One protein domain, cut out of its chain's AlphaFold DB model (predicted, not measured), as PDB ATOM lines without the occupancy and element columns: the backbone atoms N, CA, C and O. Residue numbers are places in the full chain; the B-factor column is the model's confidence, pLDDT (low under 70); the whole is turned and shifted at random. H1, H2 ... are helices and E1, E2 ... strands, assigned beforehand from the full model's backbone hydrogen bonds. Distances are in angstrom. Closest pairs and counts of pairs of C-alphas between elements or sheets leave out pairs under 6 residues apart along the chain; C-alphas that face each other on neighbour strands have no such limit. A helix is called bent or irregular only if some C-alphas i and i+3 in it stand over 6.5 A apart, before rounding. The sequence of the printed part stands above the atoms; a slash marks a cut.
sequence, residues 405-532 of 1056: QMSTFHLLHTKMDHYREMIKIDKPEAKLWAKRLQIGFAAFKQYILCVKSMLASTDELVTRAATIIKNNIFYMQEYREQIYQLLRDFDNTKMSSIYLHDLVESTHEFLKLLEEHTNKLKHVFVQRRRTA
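Overview. This is residues 405 to 532 of the 1056 residues of the protein "Hypothetical protein" of Adineta ricciae (UniProt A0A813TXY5). Two helical hairpins, H1 with H2 and H4 with H5, pack on each other as a four-helix bundle, up and down, each helix running against the one before it. H3 folds back from the end of H2, and the ending strand E1 runs past the joint of H3 and H4. The printed part has 128 residues, with five named helices and then one named strand, which pairs with no named strand; the class is mostly helix. It is compact, with a radius of gyration of the C-alphas of 15.7 A and spans of 49 by 39 by 24 A.

Along the chain. The longest helix, H2, holds residues 430 to 454 over 35.8 A, from C-alpha 430 at (1.223, 29.643, -4.785). H1 is residues 406 to 425, 28.4 A; H5 is 497 to 518, 31.5 A; H3 is 460 to 475, 22.2 A. H4, residues 477 to 488, is irregular: C-alphas 480 and 483 are 7.2 A apart. E1, residues 525 to 530, ends with C-alpha 530 at (4.225, 58.482, 1.932).

Arrangement. H2 touches H1 at a shallow tilt of 25 degrees, opposite ways, closest at the C-alphas of Ile 423 and Ala 430, 4.5 A. H2 touches H5 the same way at 37 degrees, only just steep, closest at C-alphas 438 and 499, 5.8 A. With residues 451 to 454 alone it touches H3, closest at C-alphas 451 and 466, 5.6 A. H4 and H5 only just touch, with 3 pairs of C-alphas within 8 A, closest 483 and 507, 6.6 A. H2 and H4 are apart. Every O i to N i+4 pair is within hydrogen-bond range in H2, H3 and H5; H1 has 15 of 16, H4 6 of 8.

Size, cuts and confidence. The C-alphas farthest apart, Pro 428 and Glu 460, are 50.0 A apart. The printed part has no cut and no long link. Residues 520 to 532 have pLDDT under 70.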
ATOM      1  N   GLN A 405      22.184  47.544 -16.318       89.38
ATOM      2  CA  GLN A 405      21.308  48.713 -16.423       89.38
ATOM      3  C   GLN A 405      20.240  48.757 -15.316       89.38
ATOM      4  O   GLN A 405      19.648  47.743 -14.938       89.38
ATOM      5  N   MET A 406      19.911  49.974 -14.870       89.06
ATOM      6  CA  MET A 406      18.835  50.222 -13.901       89.06
ATOM      7  C   MET A 406      17.456  49.771 -14.415       89.06
ATOM      8  O   MET A 406      16.612  49.362 -13.626       89.06
ATOM      9  N   SER A 407      17.244  49.763 -15.735       90.62
ATOM     10  CA  SER A 407      16.053  49.209 -16.400       90.62
ATOM     11  C   SER A 407      15.848  47.715 -16.098       90.62
ATOM     12  O   SER A 407      14.729  47.279 -15.821       90.62
ATOM     13  N   THR A 408      16.928  46.929 -16.104       91.19
ATOM     14  CA  THR A 408      16.913  45.502 -15.754       91.19
ATOM     15  C   THR A 408      16.684  45.309 -14.257       91.19
ATOM     16  O   THR A 408      15.883  44.457 -13.872       91.19
ATOM     17  N   PHE A 409      17.326  46.123 -13.411       91.69
ATOM     18  CA  PHE A 409      17.131  46.080 -11.958       91.69
ATOM     19  C   PHE A 409      15.693  46.445 -11.548       91.69
ATOM     20  O   PHE A 409      15.099  45.765 -10.712       91.69
ATOM     21  N   HIS A 410      15.103  47.459 -12.186       92.62
ATOM     22  CA  HIS A 410      13.713  47.854 -11.967       92.62
ATOM     23  C   HIS A 410      12.733  46.751 -12.389       92.62
ATOM     24  O   HIS A 410      11.904  46.348 -11.579       92.62
ATOM     25  N   LEU A 411      12.873  46.172 -13.597       92.56
ATOM     26  CA  LEU A 411      12.025  45.040 -14.008       92.56
ATOM     27  C   LEU A 411      12.099  43.886 -12.997       92.56
ATOM     28  O   LEU A 411      11.081  43.278 -12.664       92.56
ATOM     29  N   LEU A 412      13.310  43.574 -12.540       93.31
ATOM     30  CA  LEU A 412      13.572  42.501 -11.592       93.31
ATOM     31  C   LEU A 412      12.868  42.750 -10.251       93.31
ATOM     32  O   LEU A 412      12.201  41.851  -9.743       93.31
ATOM     33  N   HIS A 413      12.941  43.978  -9.728       92.25
ATOM     34  CA  HIS A 413      12.194  44.407  -8.544       92.25
ATOM     35  C   HIS A 413      10.676  44.267  -8.747       92.25
ATOM     36  O   HIS A 413      10.035  43.519  -8.007       92.25
ATOM     37  N   THR A 414      10.117  44.881  -9.794       93.69
ATOM     38  CA  THR A 414       8.667  44.905 -10.050       93.69
ATOM     39  C   THR A 414       8.078  43.511 -10.291       93.69
ATOM     40  O   THR A 414       6.998  43.201  -9.787       93.69
ATOM     41  N   LYS A 415       8.774  42.622 -11.018       92.38
ATOM     42  CA  LYS A 415       8.303  41.238 -11.223       92.38
ATOM     43  C   LYS A 415       8.447  40.392  -9.952       92.38
ATOM     44  O   LYS A 415       7.574  39.568  -9.695       92.38
ATOM     45  N   MET A 416       9.473  40.611  -9.122       93.12
ATOM     46  CA  MET A 416       9.576  39.958  -7.806       93.12
ATOM     47  C   MET A 416       8.445  40.387  -6.859       93.12
ATOM     48  O   MET A 416       7.882  39.529  -6.176       93.12
ATOM     49  N   ASP A 417       8.055  41.663  -6.872       92.62
ATOM     50  CA  ASP A 417       6.902  42.174  -6.115       92.62
ATOM     51  C   ASP A 417       5.587  41.559  -6.592       92.62
ATOM     52  O   ASP A 417       4.842  40.992  -5.788       92.62
ATOM     53  N   HIS A 418       5.359  41.541  -7.906       92.31
ATOM     54  CA  HIS A 418       4.217  40.852  -8.497       92.31
ATOM     55  C   HIS A 418       4.176  39.363  -8.103       92.31
ATOM     56  O   HIS A 418       3.138  38.859  -7.672       92.31
ATOM     57  N   TYR A 419       5.300  38.637  -8.166       92.50
ATOM     58  CA  TYR A 419       5.344  37.230  -7.751       92.50
ATOM     59  C   TYR A 419       5.069  37.052  -6.243       92.50
ATOM     60  O   TYR A 419       4.377  36.104  -5.865       92.50
ATOM     61  N   ARG A 420       5.546  37.961  -5.378       91.94
ATOM     62  CA  ARG A 420       5.251  37.981  -3.930       91.94
ATOM     63  C   ARG A 420       3.758  38.182  -3.653       91.94
ATOM     64  O   ARG A 420       3.204  37.517  -2.777       91.94
ATOM     65  N   GLU A 421       3.092  39.051  -4.406       92.56
ATOM     66  CA  GLU A 421       1.650  39.299  -4.295       92.56
ATOM     67  C   GLU A 421       0.820  38.119  -4.813       92.56
ATOM     68  O   GLU A 421      -0.098  37.656  -4.130       92.56
ATOM     69  N   MET A 422       1.203  37.529  -5.949       89.31
ATOM     70  CA  MET A 422       0.527  36.348  -6.496       89.31
ATOM     71  C   MET A 422       0.603  35.124  -5.560       89.31
ATOM     72  O   MET A 422      -0.343  34.345  -5.514       89.31
ATOM     73  N   ILE A 423       1.635  34.987  -4.711       90.62
ATOM     74  CA  ILE A 423       1.709  33.952  -3.647       90.62
ATOM     75  C   ILE A 423       0.632  34.131  -2.547       90.62
ATOM     76  O   ILE A 423       0.322  33.179  -1.807       90.62
ATOM     77  N   LYS A 424       0.070  35.340  -2.410       89.06
ATOM     78  CA  LYS A 424      -0.996  35.689  -1.453       89.06
ATOM     79  C   LYS A 424      -2.385  35.603  -2.098       89.06
ATOM     80  O   LYS A 424      -3.310  35.097  -1.454       89.06
ATOM     81  N   ILE A 425      -2.507  36.041  -3.354       92.19
ATOM     82  CA  ILE A 425      -3.745  36.041  -4.151       92.19
ATOM     83  C   ILE A 425      -4.051  34.632  -4.690       92.19
ATOM     84  O   ILE A 425      -5.041  34.011  -4.295       92.19
ATOM     85  N   ASP A 426      -3.177  34.089  -5.541       88.81
ATOM     86  CA  ASP A 426      -3.340  32.802  -6.227       88.81
ATOM     87  C   ASP A 426      -2.892  31.635  -5.330       88.81
ATOM     88  O   ASP A 426      -1.860  30.983  -5.506       88.81
ATOM     89  N   LYS A 427      -3.707  31.387  -4.302       85.38
ATOM     90  CA  LYS A 427      -3.508  30.327  -3.305       85.38
ATOM     91  C   LYS A 427      -3.320  28.911  -3.888       85.38
ATOM     92  O   LYS A 427      -2.487  28.204  -3.316       85.38
ATOM     93  N   PRO A 428      -4.025  28.445  -4.948       83.44
ATOM     94  CA  PRO A 428      -3.790  27.101  -5.483       83.44
ATOM     95  C   PRO A 428      -2.429  26.961  -6.181       83.44
ATOM     96  O   PRO A 428      -1.747  25.965  -5.939       83.44
ATOM     97  N   GLU A 429      -1.989  27.948  -6.971       83.06
ATOM     98  CA  GLU A 429      -0.694  27.896  -7.673       83.06
ATOM     99  C   GLU A 429       0.450  28.576  -6.893       83.06
ATOM    100  O   GLU A 429       1.555  28.746  -7.408       83.06
ATOM    101  N   ALA A 430       0.248  28.923  -5.615       85.56
ATOM    102  CA  ALA A 430       1.223  29.643  -4.785       85.56
ATOM    103  C   ALA A 430       2.620  28.985  -4.712       85.56
ATOM    104  O   ALA A 430       3.611  29.668  -4.458       85.56
ATOM    105  N   LYS A 431       2.731  27.671  -4.962       84.69
ATOM    106  CA  LYS A 431       4.021  26.959  -5.078       84.69
ATOM    107  C   LYS A 431       4.726  27.186  -6.417       84.69
ATOM    108  O   LYS A 431       5.953  27.208  -6.454       84.69
ATOM    109  N   LEU A 432       3.980  27.369  -7.506       83.75
ATOM    110  CA  LEU A 432       4.529  27.767  -8.801       83.75
ATOM    111  C   LEU A 432       5.033  29.214  -8.729       83.75
ATOM    112  O   LEU A 432       6.171  29.482  -9.110       83.75
ATOM    113  N   TRP A 433       4.245  30.118  -8.140       89.56
ATOM    114  CA  TRP A 433       4.664  31.501  -7.899       89.56
ATOM    115  C   TRP A 433       5.880  31.597  -6.961       89.56
ATOM    116  O   TRP A 433       6.809  32.343  -7.258       89.56
ATOM    117  N   ALA A 434       5.961  30.767  -5.913       89.44
ATOM    118  CA  ALA A 434       7.158  30.665  -5.071       89.44
ATOM    119  C   ALA A 434       8.409  30.196  -5.843       89.44
ATOM    120  O   ALA A 434       9.500  30.710  -5.600       89.44
ATOM    121  N   LYS A 435       8.271  29.277  -6.812       86.94
ATOM    122  CA  LYS A 435       9.378  28.897  -7.712       86.94
ATOM    123  C   LYS A 435       9.793  30.045  -8.641       86.94
ATOM    124  O   LYS A 435      10.991  30.258  -8.807       86.94
ATOM    125  N   ARG A 436       8.843  30.813  -9.199       89.94
ATOM    126  CA  ARG A 436       9.156  32.021  -9.996       89.94
ATOM    127  C   ARG A 436       9.925  33.051  -9.166       89.94
ATOM    128  O   ARG A 436      10.973  33.525  -9.598       89.94
ATOM    129  N   LEU A 437       9.450  33.322  -7.947       92.56
ATOM    130  CA  LEU A 437      10.099  34.231  -7.003       92.56
ATOM    131  C   LEU A 437      11.520  33.775  -6.642       92.56
ATOM    132  O   LEU A 437      12.421  34.605  -6.614       92.56
ATOM    133  N   GLN A 438      11.754  32.471  -6.444       91.31
ATOM    134  CA  GLN A 438      13.103  31.947  -6.209       91.31
ATOM    135  C   GLN A 438      14.046  32.196  -7.401       91.31
ATOM    136  O   GLN A 438      15.195  32.576  -7.186       91.31
ATOM    137  N   ILE A 439      13.587  32.008  -8.646       90.50
ATOM    138  CA  ILE A 439      14.416  32.243  -9.843       90.50
ATOM    139  C   ILE A 439      14.738  33.738  -9.997       90.50
ATOM    140  O   ILE A 439      15.902  34.089 -10.187       90.50
ATOM    141  N   GLY A 440      13.739  34.617  -9.845       93.38
ATOM    142  CA  GLY A 440      13.945  36.070  -9.847       93.38
ATOM    143  C   GLY A 440      14.908  36.514  -8.742       93.38
ATOM    144  O   GLY A 440      15.897  37.193  -9.002       93.38
ATOM    145  N   PHE A 441      14.711  36.042  -7.510       93.50
ATOM    146  CA  PHE A 441      15.599  36.381  -6.402       93.50
ATOM    147  C   PHE A 441      17.037  35.870  -6.598       93.50
ATOM    148  O   PHE A 441      17.987  36.562  -6.236       93.50
ATOM    149  N   ALA A 442      17.235  34.705  -7.220       91.31
ATOM    150  CA  ALA A 442      18.573  34.225  -7.563       91.31
ATOM    151  C   ALA A 442      19.266  35.126  -8.610       91.31
ATOM    152  O   ALA A 442      20.475  35.348  -8.525       91.31
ATOM    153  N   ALA A 443      18.514  35.707  -9.553       93.44
ATOM    154  CA  ALA A 443      19.031  36.737 -10.457       93.44
ATOM    155  C   ALA A 443      19.398  38.029  -9.702       93.44
ATOM    156  O   ALA A 443      20.471  38.588  -9.927       93.44
ATOM    157  N   PHE A 444      18.567  38.454  -8.744       93.38
ATOM    158  CA  PHE A 444      18.832  39.611  -7.877       93.38
ATOM    159  C   PHE A 444      20.098  39.415  -7.026       93.38
ATOM    160  O   PHE A 444      20.956  40.297  -6.986       93.38
ATOM    161  N   LYS A 445      20.280  38.226  -6.433       92.38
ATOM    162  CA  LYS A 445      21.511  37.829  -5.733       92.38
ATOM    163  C   LYS A 445      22.743  37.998  -6.627       92.38
ATOM    164  O   LYS A 445      23.709  38.633  -6.208       92.38
ATOM    165  N   GLN A 446      22.714  37.487  -7.862       92.50
ATOM    166  CA  GLN A 446      23.864  37.605  -8.769       92.50
ATOM    167  C   GLN A 446      24.091  39.037  -9.278       92.50
ATOM    168  O   GLN A 446      25.250  39.430  -9.397       92.50
ATOM    169  N   TYR A 447      23.046  39.849  -9.484       92.12
ATOM    170  CA  TYR A 447      23.194  41.281  -9.787       92.12
ATOM    171  C   TYR A 447      23.962  42.001  -8.662       92.12
ATOM    172  O   TYR A 447      24.978  42.650  -8.913       92.12
ATOM    173  N   ILE A 448      23.532  41.834  -7.403       91.31
ATOM    174  CA  ILE A 448      24.175  42.464  -6.236       91.31
ATOM    175  C   ILE A 448      25.621  41.965  -6.052       91.31
ATOM    176  O   ILE A 448      26.528  42.768  -5.809       91.31
ATOM    177  N   LEU A 449      25.874  40.663  -6.234       91.06
ATOM    178  CA  LEU A 449      27.230  40.097  -6.210       91.06
ATOM    179  C   LEU A 449      28.109  40.604  -7.368       91.06
ATOM    180  O   LEU A 449      29.318  40.760  -7.187       91.06
ATOM    181  N   CYS A 450      27.527  40.903  -8.533       90.88
ATOM    182  CA  CYS A 450      28.244  41.514  -9.647       90.88
ATOM    183  C   CYS A 450      28.667  42.946  -9.308       90.88
ATOM    184  O   CYS A 450      29.861  43.239  -9.364       90.88
ATOM    185  N   VAL A 451      27.744  43.800  -8.847       90.31
ATOM    186  CA  VAL A 451      28.061  45.175  -8.404       90.31
ATOM    187  C   VAL A 451      29.133  45.167  -7.307       90.31
ATOM    188  O   VAL A 451      30.094  45.932  -7.382       90.31
ATOM    189  N   LYS A 452      29.053  44.241  -6.340       89.75
ATOM    190  CA  LYS A 452      30.111  44.032  -5.337       89.75
ATOM    191  C   LYS A 452      31.468  43.695  -5.969       89.75
ATOM    192  O   LYS A 452      32.485  44.223  -5.529       89.75
ATOM    193  N   SER A 453      31.504  42.824  -6.980       88.56
ATOM    194  CA  SER A 453      32.754  42.467  -7.670       88.56
ATOM    195  C   SER A 453      33.326  43.615  -8.512       88.56
ATOM    196  O   SER A 453      34.540  43.788  -8.544       88.56
ATOM    197  N   MET A 454      32.471  44.459  -9.100       88.50
ATOM    198  CA  MET A 454      32.880  45.669  -9.821       88.50
ATOM    199  C   MET A 454      33.508  46.708  -8.877       88.50
ATOM    200  O   MET A 454      34.558  47.262  -9.187       88.50
ATOM    201  N   LEU A 455      32.922  46.912  -7.688       87.75
ATOM    202  CA  LEU A 455      33.465  47.782  -6.627       87.75
ATOM    203  C   LEU A 455      34.804  47.295  -6.040       87.75
ATOM    204  O   LEU A 455      35.478  48.059  -5.353       87.75
ATOM    205  N   ALA A 456      35.171  46.034  -6.282       88.12
ATOM    206  CA  ALA A 456      36.442  45.431  -5.881       88.12
ATOM    207  C   ALA A 456      37.430  45.268  -7.056       88.12
ATOM    208  O   ALA A 456      38.476  44.638  -6.893       88.12
ATOM    209  N   SER A 457      37.096  45.793  -8.240       86.69
ATOM    210  CA  SER A 457      37.962  45.738  -9.419       86.69
ATOM    211  C   SER A 457      39.101  46.764  -9.345       86.69
ATOM    212  O   SER A 457      39.053  47.726  -8.580       86.69
ATOM    213  N   THR A 458      40.142  46.565 -10.154       84.38
ATOM    214  CA  THR A 458      41.258  47.518 -10.293       84.38
ATOM    215  C   THR A 458      40.994  48.620 -11.324       84.38
ATOM    216  O   THR A 458      41.846  49.485 -11.504       84.38
ATOM    217  N   ASP A 459      39.861  48.574 -12.031       87.25
ATOM    218  CA  ASP A 459      39.497  49.549 -13.059       87.25
ATOM    219  C   ASP A 459      38.633  50.660 -12.444       87.25
ATOM    220  O   ASP A 459      37.593  50.419 -11.819       87.25
ATOM    221  N   GLU A 460      39.075  51.903 -12.616       88.50
ATOM    222  CA  GLU A 460      38.386  53.066 -12.079       88.50
ATOM    223  C   GLU A 460      37.059  53.346 -12.802       88.50
ATOM    224  O   GLU A 460      36.104  53.776 -12.158       88.50
ATOM    225  N   LEU A 461      36.948  53.069 -14.107       87.12
ATOM    226  CA  LEU A 461      35.710  53.275 -14.871       87.12
ATOM    227  C   LEU A 461      34.618  52.312 -14.395       87.12
ATOM    228  O   LEU A 461      33.503  52.737 -14.085       87.12
ATOM    229  N   VAL A 462      34.975  51.036 -14.240       86.19
ATOM    230  CA  VAL A 462      34.117  49.998 -13.650       86.19
ATOM    231  C   VAL A 462      33.698  50.374 -12.226       86.19
ATOM    232  O   VAL A 462      32.518  50.286 -11.879       86.19
ATOM    233  N   THR A 463      34.643  50.835 -11.402       88.75
ATOM    234  CA  THR A 463      34.388  51.194  -9.998       88.75
ATOM    235  C   THR A 463      33.497  52.439  -9.868       88.75
ATOM    236  O   THR A 463      32.604  52.475  -9.013       88.75
ATOM    237  N   ARG A 464      33.668  53.439 -10.746       87.62
ATOM    238  CA  ARG A 464      32.782  54.611 -10.864       87.62
ATOM    239  C   ARG A 464      31.369  54.188 -11.281       87.62
ATOM    240  O   ARG A 464      30.414  54.529 -10.585       87.62
ATOM    241  N   ALA A 465      31.228  53.383 -12.337       86.38
ATOM    242  CA  ALA A 465      29.931  52.883 -12.807       86.38
ATOM    243  C   ALA A 465      29.191  52.068 -11.728       86.38
ATOM    244  O   ALA A 465      28.011  52.302 -11.461       86.38
ATOM    245  N   ALA A 466      29.898  51.174 -11.032       88.38
ATOM    246  CA  ALA A 466      29.343  50.409  -9.918       88.38
ATOM    247  C   ALA A 466      28.936  51.294  -8.729       88.38
ATOM    248  O   ALA A 466      27.965  50.990  -8.037       88.38
ATOM    249  N   THR A 467      29.646  52.403  -8.499       88.50
ATOM    250  CA  THR A 467      29.291  53.380  -7.461       88.50
ATOM    251  C   THR A 467      28.006  54.131  -7.812       88.50
ATOM    252  O   THR A 467      27.162  54.288  -6.932       88.50
ATOM    253  N   ILE A 468      27.807  54.514  -9.080       88.25
ATOM    254  CA  ILE A 468      26.549  55.116  -9.561       88.25
ATOM    255  C   ILE A 468      25.388  54.128  -9.381       88.25
ATOM    256  O   ILE A 468      24.399  54.456  -8.730       88.25
ATOM    257  N   ILE A 469      25.536  52.886  -9.862       88.38
ATOM    258  CA  ILE A 469      24.524  51.826  -9.701       88.38
ATOM    259  C   ILE A 469      24.171  51.623  -8.219       88.38
ATOM    260  O   ILE A 469      22.997  51.636  -7.854       88.38
ATOM    261  N   LYS A 470      25.180  51.490  -7.349       89.31
ATOM    262  CA  LYS A 470      25.003  51.319  -5.900       89.31
ATOM    263  C   LYS A 470      24.243  52.491  -5.265       89.31
ATOM    264  O   LYS A 470      23.344  52.257  -4.462       89.31
ATOM    265  N   ASN A 471      24.597  53.731  -5.604       87.81
ATOM    266  CA  ASN A 471      23.938  54.914  -5.054       87.81
ATOM    267  C   ASN A 471      22.462  54.967  -5.485       87.81
ATOM    268  O   ASN A 471      21.591  55.125  -4.634       87.81
ATOM    269  N   ASN A 472      22.168  54.718  -6.764       87.69
ATOM    270  CA  ASN A 472      20.798  54.697  -7.284       87.69
ATOM    271  C   ASN A 472      19.943  53.589  -6.630       87.69
ATOM    272  O   ASN A 472      18.770  53.806  -6.333       87.69
ATOM    273  N   ILE A 473      20.532  52.417  -6.347       88.00
ATOM    274  CA  ILE A 473      19.855  51.320  -5.630       88.00
ATOM    275  C   ILE A 473      19.528  51.699  -4.181       88.00
ATOM    276  O   ILE A 473      18.469  51.328  -3.679       88.00
ATOM    277  N   PHE A 474      20.420  52.423  -3.498       86.31
ATOM    278  CA  PHE A 474      20.214  52.806  -2.100       86.31
ATOM    279  C   PHE A 474      19.436  54.110  -1.902       86.31
ATOM    280  O   PHE A 474      18.934  54.314  -0.799       86.31
ATOM    281  N   TYR A 475      19.244  54.937  -2.931       83.81
ATOM    282  CA  TYR A 475      18.374  56.117  -2.871       83.81
ATOM    283  C   TYR A 475      16.882  55.736  -2.784       83.81
ATOM    284  O   TYR A 475      16.177  56.164  -1.865       83.81
ATOM    285  N   MET A 476      16.413  54.837  -3.658       84.00
ATOM    286  CA  MET A 476      15.004  54.417  -3.718       84.00
ATOM    287  C   MET A 476      14.601  53.550  -2.509       84.00
ATOM    288  O   MET A 476      15.205  52.506  -2.242       84.00
ATOM    289  N   GLN A 477      13.532  53.922  -1.792       84.12
ATOM    290  CA  GLN A 477      13.050  53.151  -0.631       84.12
ATOM    291  C   GLN A 477      12.597  51.731  -0.988       84.12
ATOM    292  O   GLN A 477      12.934  50.780  -0.278       84.12
ATOM    293  N   GLU A 478      11.862  51.589  -2.087       86.94
ATOM    294  CA  GLU A 478      11.281  50.330  -2.568       86.94
ATOM    295  C   GLU A 478      12.358  49.234  -2.711       86.94
ATOM    296  O   GLU A 478      12.179  48.098  -2.265       86.94
ATOM    297  N   TYR A 479      13.532  49.606  -3.231       89.69
ATOM    298  CA  TYR A 479      14.674  48.713  -3.429       89.69
ATOM    299  C   TYR A 479      15.375  48.330  -2.116       89.69
ATOM    300  O   TYR A 479      15.787  47.178  -1.956       89.69
ATOM    301  N   ARG A 480      15.478  49.253  -1.143       87.81
ATOM    302  CA  ARG A 480      16.035  48.953   0.192       87.81
ATOM    303  C   ARG A 480      15.148  48.009   0.997       87.81
ATOM    304  O   ARG A 480      15.661  47.154   1.715       87.81
ATOM    305  N   GLU A 481      13.829  48.153   0.901       88.69
ATOM    306  CA  GLU A 481      12.902  47.320   1.673       88.69
ATOM    307  C   GLU A 481      12.725  45.905   1.115       88.69
ATOM    308  O   GLU A 481      12.285  45.021   1.851       88.69
ATOM    309  N   GLN A 482      13.111  45.661  -0.139       90.69
ATOM    310  CA  GLN A 482      12.783  44.429  -0.849       90.69
ATOM    311  C   GLN A 482      13.233  43.154  -0.117       90.69
ATOM    312  O   GLN A 482      12.432  42.258   0.146       90.69
ATOM    313  N   ILE A 483      14.499  43.078   0.304       90.75
ATOM    314  CA  ILE A 483      15.021  41.894   1.011       90.75
ATOM    315  C   ILE A 483      14.348  41.712   2.384       90.75
ATOM    316  O   ILE A 483      14.089  40.583   2.805       90.75
ATOM    317  N   TYR A 484      14.017  42.810   3.073       91.56
ATOM    318  CA  TYR A 484      13.289  42.763   4.343       91.56
ATOM    319  C   TYR A 484      11.872  42.194   4.161       91.56
ATOM    320  O   TYR A 484      11.461  41.312   4.916       91.56
ATOM    321  N   GLN A 485      11.141  42.655   3.141       92.00
ATOM    322  CA  GLN A 485       9.786  42.184   2.843       92.00
ATOM    323  C   GLN A 485       9.787  40.694   2.457       92.00
ATOM    324  O   GLN A 485       9.011  39.916   3.014       92.00
ATOM    325  N   LEU A 486      10.727  40.270   1.605       92.12
ATOM    326  CA  LEU A 486      10.894  38.869   1.194       92.12
ATOM    327  C   LEU A 486      11.284  37.928   2.349       92.12
ATOM    328  O   LEU A 486      10.877  36.766   2.345       92.12
ATOM    329  N   LEU A 487      12.026  38.416   3.351       91.31
ATOM    330  CA  LEU A 487      12.286  37.678   4.594       91.31
ATOM    331  C   LEU A 487      11.072  37.653   5.539       91.31
ATOM    332  O   LEU A 487      10.835  36.626   6.176       91.31
ATOM    333  N   ARG A 488      10.299  38.746   5.647       91.12
ATOM    334  CA  ARG A 488       9.097  38.806   6.507       91.12
ATOM    335  C   ARG A 488       8.021  37.824   6.033       91.12
ATOM    336  O   ARG A 488       7.424  37.158   6.879       91.12
ATOM    337  N   ASP A 489       7.833  37.723   4.714       89.75
ATOM    338  CA  ASP A 489       6.838  36.888   4.020       89.75
ATOM    339  C   ASP A 489       7.258  35.411   3.806       89.75
ATOM    340  O   ASP A 489       6.522  34.649   3.171       89.75
ATOM    341  N   PHE A 490       8.427  34.974   4.295       88.62
ATOM    342  CA  PHE A 490       8.920  33.614   4.041       88.62
ATOM    343  C   PHE A 490       8.028  32.518   4.666       88.62
ATOM    344  O   PHE A 490       7.846  32.452   5.883       88.62
ATOM    345  N   ASP A 491       7.539  31.588   3.833       83.19
ATOM    346  CA  ASP A 491       6.673  30.467   4.233       83.19
ATOM    347  C   ASP A 491       7.299  29.108   3.869       83.19
ATOM    348  O   ASP A 491       7.274  28.667   2.717       83.19
ATOM    349  N   ASN A 492       7.785  28.398   4.892       79.69
ATOM    350  CA  ASN A 492       8.411  27.068   4.814       79.69
ATOM    351  C   ASN A 492       7.471  25.966   4.244       79.69
ATOM    352  O   ASN A 492       7.914  24.861   3.947       79.69
ATOM    353  N   THR A 493       6.166  26.221   4.077       78.69
ATOM    354  CA  THR A 493       5.218  25.290   3.423       78.69
ATOM    355  C   THR A 493       5.044  25.528   1.916       78.69
ATOM    356  O   THR A 493       4.552  24.639   1.205       78.69
ATOM    357  N   LYS A 494       5.468  26.699   1.418       79.69
ATOM    358  CA  LYS A 494       5.363  27.129   0.011       79.69
ATOM    359  C   LYS A 494       6.719  27.279  -0.682       79.69
ATOM    360  O   LYS A 494       6.812  26.997  -1.872       79.69
ATOM    361  N   MET A 495       7.731  27.736   0.051       83.88
ATOM    362  CA  MET A 495       9.063  28.088  -0.443       83.88
ATOM    363  C   MET A 495      10.093  26.996  -0.110       83.88
ATOM    364  O   MET A 495       9.861  26.148   0.753       83.88
ATOM    365  N   SER A 496      11.223  27.000  -0.818       84.19
ATOM    366  CA  SER A 496      12.322  26.042  -0.646       84.19
ATOM    367  C   SER A 496      13.276  26.438   0.489       84.19
ATOM    368  O   SER A 496      13.371  27.608   0.869       84.19
ATOM    369  N   SER A 497      14.052  25.472   0.995       82.00
ATOM    370  CA  SER A 497      15.176  25.769   1.898       82.00
ATOM    371  C   SER A 497      16.299  26.525   1.183       82.00
ATOM    372  O   SER A 497      16.898  27.421   1.766       82.00
ATOM    373  N   ILE A 498      16.539  26.209  -0.095       82.19
ATOM    374  CA  ILE A 498      17.558  26.855  -0.937       82.19
ATOM    375  C   ILE A 498      17.275  28.361  -1.052       82.19
ATOM    376  O   ILE A 498      18.163  29.162  -0.783       82.19
ATOM    377  N   TYR A 499      16.023  28.755  -1.320       89.25
ATOM    378  CA  TYR A 499      15.610  30.163  -1.344       89.25
ATOM    379  C   TYR A 499      15.890  30.886  -0.016       89.25
ATOM    380  O   TYR A 499      16.319  32.037  -0.020       89.25
ATOM    381  N   LEU A 500      15.715  30.212   1.127       90.25
ATOM    382  CA  LEU A 500      16.049  30.794   2.429       90.25
ATOM    383  C   LEU A 500      17.567  30.924   2.645       90.25
ATOM    384  O   LEU A 500      18.012  31.911   3.225       90.25
ATOM    385  N   HIS A 501      18.369  29.969   2.165       89.50
ATOM    386  CA  HIS A 501      19.831  30.074   2.198       89.50
ATOM    387  C   HIS A 501      20.304  31.253   1.328       89.50
ATOM    388  O   HIS A 501      21.096  32.080   1.782       89.50
ATOM    389  N   ASP A 502      19.753  31.380   0.116       89.75
ATOM    390  CA  ASP A 502      20.005  32.504  -0.787       89.75
ATOM    391  C   ASP A 502      19.606  33.844  -0.157       89.75
ATOM    392  O   ASP A 502      20.383  34.798  -0.239       89.75
ATOM    393  N   LEU A 503      18.441  33.926   0.501       92.88
ATOM    394  CA  LEU A 503      17.994  35.117   1.232       92.88
ATOM    395  C   LEU A 503      18.990  35.510   2.330       92.88
ATOM    396  O   LEU A 503      19.371  36.677   2.405       92.88
ATOM    397  N   VAL A 504      19.441  34.564   3.161       92.88
ATOM    398  CA  VAL A 504      20.392  34.826   4.258       92.88
ATOM    399  C   VAL A 504      21.724  35.374   3.731       92.88
ATOM    400  O   VAL A 504      22.195  36.404   4.219       92.88
ATOM    401  N   GLU A 505      22.314  34.734   2.717       91.75
ATOM    402  CA  GLU A 505      23.576  35.189   2.114       91.75
ATOM    403  C   GLU A 505      23.419  36.566   1.448       91.75
ATOM    404  O   GLU A 505      24.213  37.475   1.692       91.75
ATOM    405  N   SER A 506      22.345  36.766   0.678       91.81
ATOM    406  CA  SER A 506      22.076  38.042  -0.002       91.81
ATOM    407  C   SER A 506      21.809  39.181   0.981       91.81
ATOM    408  O   SER A 506      22.244  40.305   0.745       91.81
ATOM    409  N   THR A 507      21.138  38.907   2.106       93.19
ATOM    410  CA  THR A 507      20.893  39.911   3.155       93.19
ATOM    411  C   THR A 507      22.203  40.358   3.797       93.19
ATOM    412  O   THR A 507      22.395  41.549   4.033       93.19
ATOM    413  N   HIS A 508      23.126  39.424   4.054       93.25
ATOM    414  CA  HIS A 508      24.444  39.749   4.596       93.25
ATOM    415  C   HIS A 508      25.238  40.661   3.647       93.25
ATOM    416  O   HIS A 508      25.780  41.678   4.083       93.25
ATOM    417  N   GLU A 509      25.268  40.329   2.354       91.56
ATOM    418  CA  GLU A 509      25.997  41.100   1.339       91.56
ATOM    419  C   GLU A 509      25.364  42.475   1.079       91.56
ATOM    420  O   GLU A 509      26.074  43.478   1.005       91.56
ATOM    421  N   PHE A 510      24.032  42.555   1.015       91.69
ATOM    422  CA  PHE A 510      23.307  43.814   0.830       91.69
ATOM    423  C   PHE A 510      23.483  44.762   2.021       91.69
ATOM    424  O   PHE A 510      23.791  45.936   1.823       91.69
ATOM    425  N   LEU A 511      23.379  44.258   3.260       91.31
ATOM    426  CA  LEU A 511      23.656  45.062   4.454       91.31
ATOM    427  C   LEU A 511      25.110  45.544   4.500       91.31
ATOM    428  O   LEU A 511      25.345  46.666   4.935       91.31
ATOM    429  N   LYS A 512      26.078  44.746   4.027       90.31
ATOM    430  CA  LYS A 512      27.483  45.172   3.942       90.31
ATOM    431  C   LYS A 512      27.684  46.297   2.922       90.31
ATOM    432  O   LYS A 512      28.362  47.272   3.223       90.31
ATOM    433  N   LEU A 513      27.079  46.193   1.736       88.56
ATOM    434  CA  LEU A 513      27.144  47.244   0.713       88.56
ATOM    435  C   LEU A 513      26.460  48.543   1.165       88.56
ATOM    436  O   LEU A 513      26.947  49.629   0.846       88.56
ATOM    437  N   LEU A 514      25.363  48.430   1.921       87.06
ATOM    438  CA  LEU A 514      24.641  49.558   2.510       87.06
ATOM    439  C   LEU A 514      25.472  50.243   3.605       87.06
ATOM    440  O   LEU A 514      25.631  51.459   3.575       87.06
ATOM    441  N   GLU A 515      26.092  49.468   4.495       86.25
ATOM    442  CA  GLU A 515      27.034  49.952   5.517       86.25
ATOM    443  C   GLU A 515      28.253  50.665   4.896       86.25
ATOM    444  O   GLU A 515      28.671  51.727   5.353       86.25
ATOM    445  N   GLU A 516      28.796  50.137   3.793       83.69
ATOM    446  CA  GLU A 516      29.874  50.771   3.014       83.69
ATOM    447  C   GLU A 516      29.436  52.021   2.223       83.69
ATOM    448  O   GLU A 516      30.286  52.733   1.674       83.69
ATOM    449  N   HIS A 517      28.132  52.294   2.130       79.25
ATOM    450  CA  HIS A 517      27.570  53.523   1.569       79.25
ATOM    451  C   HIS A 517      27.304  54.549   2.686       79.25
ATOM    452  O   HIS A 517      27.842  55.655   2.614       79.25
ATOM    453  N   THR A 518      26.620  54.166   3.773       77.75
ATOM    454  CA  THR A 518      26.354  55.054   4.925       77.75
ATOM    455  C   THR A 518      27.626  55.496   5.645       77.75
ATOM    456  O   THR A 518      27.749  56.653   6.015       77.75
ATOM    457  N   ASN A 519      28.636  54.632   5.785       71.81
ATOM    458  CA  ASN A 519      29.882  55.009   6.468       71.81
ATOM    459  C   ASN A 519      30.779  55.959   5.643       71.81
ATOM    460  O   ASN A 519      31.793  56.433   6.156       71.81
ATOM    461  N   LYS A 520      30.445  56.226   4.370       64.12
ATOM    462  CA  LYS A 520      31.168  57.172   3.496       64.12
ATOM    463  C   LYS A 520      30.448  58.512   3.337       64.12
ATOM    464  O   LYS A 520      31.105  59.520   3.090       64.12
ATOM    465  N   LEU A 521      29.128  58.526   3.490       59.91
ATOM    466  CA  LEU A 521      28.272  59.703   3.382       59.91
ATOM    467  C   LEU A 521      27.739  60.040   4.778       59.91
ATOM    468  O   LEU A 521      26.847  59.364   5.274       59.91
ATOM    469  N   LYS A 522      28.310  61.067   5.428       48.75
ATOM    470  CA  LYS A 522      28.001  61.412   6.835       48.75
ATOM    471  C   LYS A 522      26.513  61.651   7.106       48.75
ATOM    472  O   LYS A 522      26.067  61.378   8.211       48.75
ATOM    473  N   HIS A 523      25.798  62.129   6.092       52.81
ATOM    474  CA  HIS A 523      24.346  62.199   6.031       52.81
ATOM    475  C   HIS A 523      23.932  61.514   4.724       52.81
ATOM    476  O   HIS A 523      24.511  61.800   3.672       52.81
ATOM    477  N   VAL A 524      22.970  60.593   4.789       58.22
ATOM    478  CA  VAL A 524      22.376  59.950   3.609       58.22
ATOM    479  C   VAL A 524      20.914  60.353   3.566       58.22
ATOM    480  O   VAL A 524      20.083  59.752   4.246       58.22
ATOM    481  N   PHE A 525      20.626  61.389   2.784       59.56
ATOM    482  CA  PHE A 525      19.263  61.786   2.459       59.56
ATOM    483  C   PHE A 525      18.636  60.768   1.508       59.56
ATOM    484  O   PHE A 525      19.302  60.200   0.637       59.56
ATOM    485  N   VAL A 526      17.366  60.463   1.754       60.31
ATOM    486  CA  VAL A 526      16.680  59.321   1.156       60.31
ATOM    487  C   VAL A 526      15.242  59.685   0.819       60.31
ATOM    488  O   VAL A 526      14.469  60.076   1.692       60.31
ATOM    489  N   GLN A 527      14.872  59.472  -0.441       51.72
ATOM    490  CA  GLN A 527      13.510  59.635  -0.937       51.72
ATOM    491  C   GLN A 527      12.565  58.657  -0.221       51.72
ATOM    492  O   GLN A 527      12.667  57.431  -0.369       51.72
ATOM    493  N   ARG A 528      11.631  59.200   0.564       49.59
ATOM    494  CA  ARG A 528      10.557  58.455   1.221       49.59
ATOM    495  C   ARG A 528       9.221  58.792   0.571       49.59
ATOM    496  O   ARG A 528       8.804  59.949   0.535       49.59
ATOM    497  N   ARG A 529       8.512  57.763   0.104       49.06
ATOM    498  CA  ARG A 529       7.170  57.894  -0.479       49.06
ATOM    499  C   ARG A 529       6.114  57.592   0.582       49.06
ATOM    500  O   ARG A 529       5.950  56.446   0.996       49.06
ATOM    501  N   ARG A 530       5.387  58.621   1.031       43.91
ATOM    502  CA  ARG A 530       4.225  58.482   1.932       43.91
ATOM    503  C   ARG A 530       2.924  58.715   1.158       43.91
ATOM    504  O   ARG A 530       2.745  59.743   0.512       43.91
ATOM    505  N   THR A 531       1.985  57.774   1.260       31.84
ATOM    506  CA  THR A 531       0.631  57.888   0.694       31.84
ATOM    507  C   THR A 531      -0.249  58.779   1.573       31.84
ATOM    508  O   THR A 531      -0.966  58.316   2.461       31.84
ATOM    509  N   ALA A 532      -0.200  60.090   1.331       31.86
ATOM    510  CA  ALA A 532      -1.001  61.066   2.062       31.86
ATOM    511  C   ALA A 532      -2.509  60.887   1.782       31.86
ATOM    512  O   ALA A 532      -3.028  61.315   0.752       31.86
TER     513      ALA A 532